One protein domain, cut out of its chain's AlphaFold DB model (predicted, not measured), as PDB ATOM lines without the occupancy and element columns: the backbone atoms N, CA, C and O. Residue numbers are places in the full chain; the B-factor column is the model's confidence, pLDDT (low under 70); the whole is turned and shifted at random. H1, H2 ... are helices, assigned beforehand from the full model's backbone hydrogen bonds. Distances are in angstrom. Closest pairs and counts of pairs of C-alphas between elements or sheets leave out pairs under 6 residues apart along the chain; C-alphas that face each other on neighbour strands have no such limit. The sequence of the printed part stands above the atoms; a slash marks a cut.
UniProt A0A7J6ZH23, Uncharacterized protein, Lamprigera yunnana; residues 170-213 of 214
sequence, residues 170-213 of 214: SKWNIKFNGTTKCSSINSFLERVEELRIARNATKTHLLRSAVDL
ATOM      1  N   SER A 170     150.704 178.573 199.576       77.50
ATOM      2  CA  SER A 170     151.618 178.938 198.482       77.50
ATOM      3  C   SER A 170     153.109 178.858 198.841       77.50
ATOM      4  O   SER A 170     153.944 178.628 197.971       77.50
ATOM      5  N   LYS A 171     153.470 178.991 200.125       84.56
ATOM      6  CA  LYS A 171     154.860 178.889 200.607       84.56
ATOM      7  C   LYS A 171     155.282 177.458 200.949       84.56
ATOM      8  O   LYS A 171     156.384 177.254 201.456       84.56
ATOM      9  N   TRP A 172     154.417 176.463 200.746       88.06
ATOM     10  CA  TRP A 172     154.734 175.072 201.081       88.06
ATOM     11  C   TRP A 172     155.646 174.414 200.040       88.06
ATOM     12  O   TRP A 172     156.262 173.400 200.362       88.06
ATOM     13  N   ASN A 173     155.790 175.014 198.849       84.94
ATOM     14  CA  ASN A 173     156.621 174.522 197.743       84.94
ATOM     15  C   ASN A 173     156.306 173.067 197.355       84.94
ATOM     16  O   ASN A 173     157.205 172.302 197.010       84.94
ATOM     17  N   ILE A 174     155.028 172.679 197.423       86.38
ATOM     18  CA  ILE A 174     154.552 171.377 196.954       86.38
ATOM     19  C   ILE A 174     153.506 171.612 195.874       86.38
ATOM     20  O   ILE A 174     152.567 172.372 196.093       86.38
ATOM     21  N   LYS A 175     153.678 170.954 194.729       86.38
ATOM     22  CA  LYS A 175     152.713 170.920 193.630       86.38
ATOM     23  C   LYS A 175     152.608 169.509 193.079       86.38
ATOM     24  O   LYS A 175     153.624 168.819 192.951       86.38
ATOM     25  N   PHE A 176     151.394 169.081 192.765       87.00
ATOM     26  CA  PHE A 176     151.162 167.803 192.111       87.00
ATOM     27  C   PHE A 176     151.128 167.976 190.590       87.00
ATOM     28  O   PHE A 176     150.106 168.320 190.014       87.00
ATOM     29  N   ASN A 177     152.237 167.667 189.917       83.88
ATOM     30  CA  ASN A 177     152.356 167.857 188.465       83.88
ATOM     31  C   ASN A 177     151.722 166.727 187.623       83.88
ATOM     32  O   ASN A 177     151.943 166.671 186.416       83.88
ATOM     33  N   GLY A 178     151.032 165.753 188.233       77.75
ATOM     34  CA  GLY A 178     150.432 164.607 187.524       77.75
ATOM     35  C   GLY A 178     151.422 163.644 186.845       77.75
ATOM     36  O   GLY A 178     151.029 162.582 186.367       77.75
ATOM     37  N   THR A 179     152.717 163.962 186.814       73.69
ATOM     38  CA  THR A 179     153.750 163.120 186.210       73.69
ATOM     39  C   THR A 179     154.109 161.958 187.131       73.69
ATOM     40  O   THR A 179     154.673 162.159 188.210       73.69
ATOM     41  N   THR A 180     153.888 160.732 186.660       61.72
ATOM     42  CA  THR A 180     154.190 159.460 187.348       61.72
ATOM     43  C   THR A 180     155.654 159.273 187.765       61.72
ATOM     44  O   THR A 180     155.961 158.347 188.509       61.72
ATOM     45  N   LYS A 181     156.569 160.140 187.315       67.50
ATOM     46  CA  LYS A 181     158.013 160.018 187.552       67.50
ATOM     47  C   LYS A 181     158.498 160.569 188.899       67.50
ATOM     48  O   LYS A 181     159.526 160.102 189.370       67.50
ATOM     49  N   CYS A 182     157.804 161.533 189.517       59.97
ATOM     50  CA  CYS A 182     158.341 162.238 190.696       59.97
ATOM     51  C   CYS A 182     157.598 161.974 192.010       59.97
ATOM     52  O   CYS A 182     158.217 162.067 193.068       59.97
ATOM     53  N   SER A 183     156.305 161.639 191.999       69.25
ATOM     54  CA  SER A 183     155.552 161.305 193.218       69.25
ATOM     55  C   SER A 183     154.274 160.552 192.862       69.25
ATOM     56  O   SER A 183     153.531 160.983 191.982       69.25
ATOM     57  N   SER A 184     153.992 159.443 193.552       88.00
ATOM     58  CA  SER A 184     152.654 158.846 193.497       88.00
ATOM     59  C   SER A 184     151.649 159.786 194.172       88.00
ATOM     60  O   SER A 184     152.016 160.531 195.085       88.00
ATOM     61  N   ILE A 185     150.381 159.743 193.760       88.12
ATOM     62  CA  ILE A 185     149.334 160.569 194.379       88.12
ATOM     63  C   ILE A 185     149.208 160.309 195.888       88.12
ATOM     64  O   ILE A 185     149.042 161.249 196.660       88.12
ATOM     65  N   ASN A 186     149.402 159.061 196.326       90.12
ATOM     66  CA  ASN A 186     149.390 158.703 197.744       90.12
ATOM     67  C   ASN A 186     150.530 159.384 198.508       90.12
ATOM     68  O   ASN A 186     150.292 159.983 199.550       90.12
ATOM     69  N   SER A 187     151.748 159.369 197.958       88.50
ATOM     70  CA  SER A 187     152.905 160.039 198.572       88.50
ATOM     71  C   SER A 187     152.711 161.554 198.673       88.50
ATOM     72  O   SER A 187     153.153 162.176 199.636       88.50
ATOM     73  N   PHE A 188     152.037 162.159 197.692       90.94
ATOM     74  CA  PHE A 188     151.689 163.576 197.731       90.94
ATOM     75  C   PHE A 188     150.660 163.881 198.829       90.94
ATOM     76  O   PHE A 188     150.870 164.802 199.617       90.94
ATOM     77  N   LEU A 189     149.588 163.092 198.931       92.75
ATOM     78  CA  LEU A 189     148.554 163.277 199.954       92.75
ATOM     79  C   LEU A 189     149.096 163.077 201.375       92.75
ATOM     80  O   LEU A 189     148.794 163.882 202.255       92.75
ATOM     81  N   GLU A 190     149.940 162.062 201.587       93.06
ATOM     82  CA  GLU A 190     150.651 161.868 202.857       93.06
ATOM     83  C   GLU A 190     151.480 163.106 203.207       93.06
ATOM     84  O   GLU A 190     151.388 163.629 204.317       93.06
ATOM     85  N   ARG A 191     152.222 163.647 202.233       92.19
ATOM     86  CA  ARG A 191     153.055 164.830 202.450       92.19
ATOM     87  C   ARG A 191     152.242 166.088 202.770       92.19
ATOM     88  O   ARG A 191     152.662 166.899 203.599       92.19
ATOM     89  N   VAL A 192     151.091 166.265 202.127       93.00
ATOM     90  CA  VAL A 192     150.166 167.372 202.410       93.00
ATOM     91  C   VAL A 192     149.587 167.244 203.823       93.00
ATOM     92  O   VAL A 192     149.539 168.241 204.546       93.00
ATOM     93  N   GLU A 193     149.210 166.037 204.251       93.06
ATOM     94  CA  GLU A 193     148.674 165.788 205.595       93.06
ATOM     95  C   GLU A 193     149.734 165.994 206.688       93.06
ATOM     96  O   GLU A 193     149.463 166.638 207.703       93.06
ATOM     97  N   GLU A 194     150.974 165.554 206.454       93.50
ATOM     98  CA  GLU A 194     152.107 165.845 207.339       93.50
ATOM     99  C   GLU A 194     152.300 167.353 207.538       93.50
ATOM    100  O   GLU A 194     152.446 167.824 208.668       93.50
ATOM    101  N   LEU A 195     152.285 168.133 206.450       91.56
ATOM    102  CA  LEU A 195     152.438 169.584 206.531       91.56
ATOM    103  C   LEU A 195     151.243 170.266 207.194       91.56
ATOM    104  O   LEU A 195     151.433 171.247 207.920       91.56
ATOM    105  N   ARG A 196     150.031 169.747 206.976       92.81
ATOM    106  CA  ARG A 196     148.817 170.220 207.641       92.81
ATOM    107  C   ARG A 196     148.955 170.096 209.156       92.81
ATOM    108  O   ARG A 196     148.698 171.070 209.861       92.81
ATOM    109  N   ILE A 197     149.401 168.936 209.638       90.62
ATOM    110  CA  ILE A 197     149.637 168.683 211.065       90.62
ATOM    111  C   ILE A 197     150.776 169.569 211.580       90.62
ATOM    112  O   ILE A 197     150.608 170.266 212.575       90.62
ATOM    113  N   ALA A 198     151.909 169.613 210.874       88.25
ATOM    114  CA  ALA A 198     153.089 170.368 211.297       88.25
ATOM    115  C   ALA A 198     152.838 171.880 211.430       88.25
ATOM    116  O   ALA A 198     153.514 172.554 212.206       88.25
ATOM    117  N   ARG A 199     151.881 172.421 210.668       88.19
ATOM    118  CA  ARG A 199     151.537 173.851 210.655       88.19
ATOM    119  C   ARG A 199     150.178 174.167 211.278       88.19
ATOM    120  O   ARG A 199     149.733 175.305 211.161       88.19
ATOM    121  N   ASN A 200     149.529 173.189 211.919       87.00
ATOM    122  CA  ASN A 200     148.186 173.320 212.495       87.00
ATOM    123  C   ASN A 200     147.156 173.925 211.522       87.00
ATOM    124  O   ASN A 200     146.298 174.717 211.908       87.00
ATOM    125  N   ALA A 201     147.225 173.554 210.242       89.38
ATOM    126  CA  ALA A 201     146.236 173.992 209.269       89.38
ATOM    127  C   ALA A 201     144.928 173.201 209.449       89.38
ATOM    128  O   ALA A 201     144.918 171.971 209.591       89.38
ATOM    129  N   THR A 202     143.796 173.900 209.430       90.44
ATOM    130  CA  THR A 202     142.484 173.251 209.462       90.44
ATOM    131  C   THR A 202     142.181 172.603 208.114       90.44
ATOM    132  O   THR A 202     142.602 173.073 207.055       90.44
ATOM    133  N   LYS A 203     141.415 171.508 208.136       91.75
ATOM    134  CA  LYS A 203     141.018 170.791 206.915       91.75
ATOM    135  C   LYS A 203     140.190 171.677 205.974       91.75
ATOM    136  O   LYS A 203     140.350 171.600 204.763       91.75
ATOM    137  N   THR A 204     139.359 172.560 206.524       91.25
ATOM    138  CA  THR A 204     138.564 173.535 205.760       91.25
ATOM    139  C   THR A 204     139.442 174.553 205.030       91.25
ATOM    140  O   THR A 204     139.199 174.838 203.861       91.25
ATOM    141  N   HIS A 205     140.500 175.051 205.677       88.50
ATOM    142  CA  HIS A 205     141.471 175.958 205.061       88.50
ATOM    143  C   HIS A 205     142.287 175.269 203.954       88.50
ATOM    144  O   HIS A 205     142.520 175.855 202.896       88.50
ATOM    145  N   LEU A 206     142.674 174.008 204.179       90.69
ATOM    146  CA  LEU A 206     143.351 173.183 203.178       90.69
ATOM    147  C   LEU A 206     142.481 172.983 201.930       90.69
ATOM    148  O   LEU A 206     142.965 173.172 200.823       90.69
ATOM    149  N   LEU A 207     141.196 172.656 202.107       90.62
ATOM    150  CA  LEU A 207     140.259 172.468 200.995       90.62
ATOM    151  C   LEU A 207     140.000 173.768 200.227       90.62
ATOM    152  O   LEU A 207     139.983 173.759 199.000       90.62
ATOM    153  N   ARG A 208     139.848 174.898 200.931       89.31
ATOM    154  CA  ARG A 208     139.610 176.206 200.298       89.31
ATOM    155  C   ARG A 208     140.788 176.672 199.441       89.31
ATOM    156  O   ARG A 208     140.567 177.359 198.451       89.31
ATOM    157  N   SER A 209     142.007 176.279 199.804       88.50
ATOM    158  CA  SER A 209     143.229 176.616 199.057       88.50
ATOM    159  C   SER A 209     143.819 175.401 198.332       88.50
ATOM    160  O   SER A 209     144.997 175.392 197.987       88.50
ATOM    161  N   ALA A 210     143.011 174.363 198.083       88.25
ATOM    162  CA  ALA A 210     143.455 173.174 197.356       88.25
ATOM    163  C   ALA A 210     143.891 173.509 195.922       88.25
ATOM    164  O   ALA A 210     144.750 172.827 195.379       88.25
ATOM    165  N   VAL A 211     143.350 174.585 195.346       87.94
ATOM    166  CA  VAL A 211     143.717 175.092 194.015       87.94
ATOM    167  C   VAL A 211     145.203 175.457 193.924       87.94
ATOM    168  O   VAL A 211     145.784 175.314 192.861       87.94
ATOM    169  N   ASP A 212     145.850 175.850 195.026       85.75
ATOM    170  CA  ASP A 212     147.282 176.190 195.025       85.75
ATOM    171  C   ASP A 212     148.205 174.953 195.023       85.75
ATOM    172  O   ASP A 212     149.420 175.079 194.842       85.75
ATOM    173  N   LEU A 213     147.647 173.764 195.283       84.38
ATOM    174  CA  LEU A 213     148.378 172.500 195.428       84.38
ATOM    175  C   LEU A 213     148.438 171.675 194.127       84.38
ATOM    176  O   LEU A 213     149.239 170.734 194.049       84.38
TER     177      LEU A 213
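AT A GLANCE: This is residues 170 to 213 of the 214 residues of an uncharacterized protein of Lamprigera yunnana (UniProt A0A7J6ZH23). One long helix, H1, makes one side of a small, open, elongated loop of chain; the unnamed stretch of residues 170 to 184 leads into it by a turn at one end, and the two short helices H2 and H3 fold back at the other end. Residues 178 to 183 of the turn stick out, and H2 is near H1 without clearly touching it. The printed part has 44 residues with three named helices, H1, H2 and H3 in that order, and no named strand; the class is all helix. The whole is compact, with a radius of gyration of the C-alphas of 10.5 A, and its C-alphas span 30 by 18 by 16 A.

IN THESE COORDINATES: The printed part begins at Ser 170, with its C-alpha at (151.618, 178.938, 198.482), and residues 170 to 184 form a stretch of 15 residues with no named element. H1 follows, residues 185 to 198, from C-alpha 185 at (149.334, 160.569, 194.379) to C-alpha 198 at (153.089, 170.368, 211.297), a length of 19.9 A. H2 is residues 203 to 208, 8.7 A from first to last C-alpha. H3 is residues 210 to 213, 5.3 A long, and its last C-alpha, that of Leu 213, is at (148.378, 172.500, 195.428).

HOW THE PARTS SIT: H1 and H2 are close but not clearly touching, with 2 pairs of C-alphas within 8 A; the closest are those of Arg 196 and Leu 206, 7.7 A apart. Their lines stand at a steep tilt of 65 degrees, and they run opposite ways. Their centres are 13.3 A apart. H2 and H3 meet only through their link. H1 and H3 are apart. In H1 and H2 every pair of O of residue i and N of residue i+4 is within hydrogen-bond range; H3, with 4 residues, is too short for such a pair, and its 1 pair of O of residue i and N of residue i+3 is within range.

THE WHOLE: The two C-alphas farthest apart are those of Lys 181 and Thr 202, 29.9 A, and the outline is elongated. The first and last printed C-alphas, those of Ser 170 and Leu 213, are 7.8 A apart. The link from H1 to H2, 4 residues, is tight, and so is the link from H2 to H3, 1 residue. Residues 178 to 183 stand free. The printed part has no cut. The mean pLDDT of the printed part is 86.1; the model's confidence is low, under 70, at residues 180 to 183.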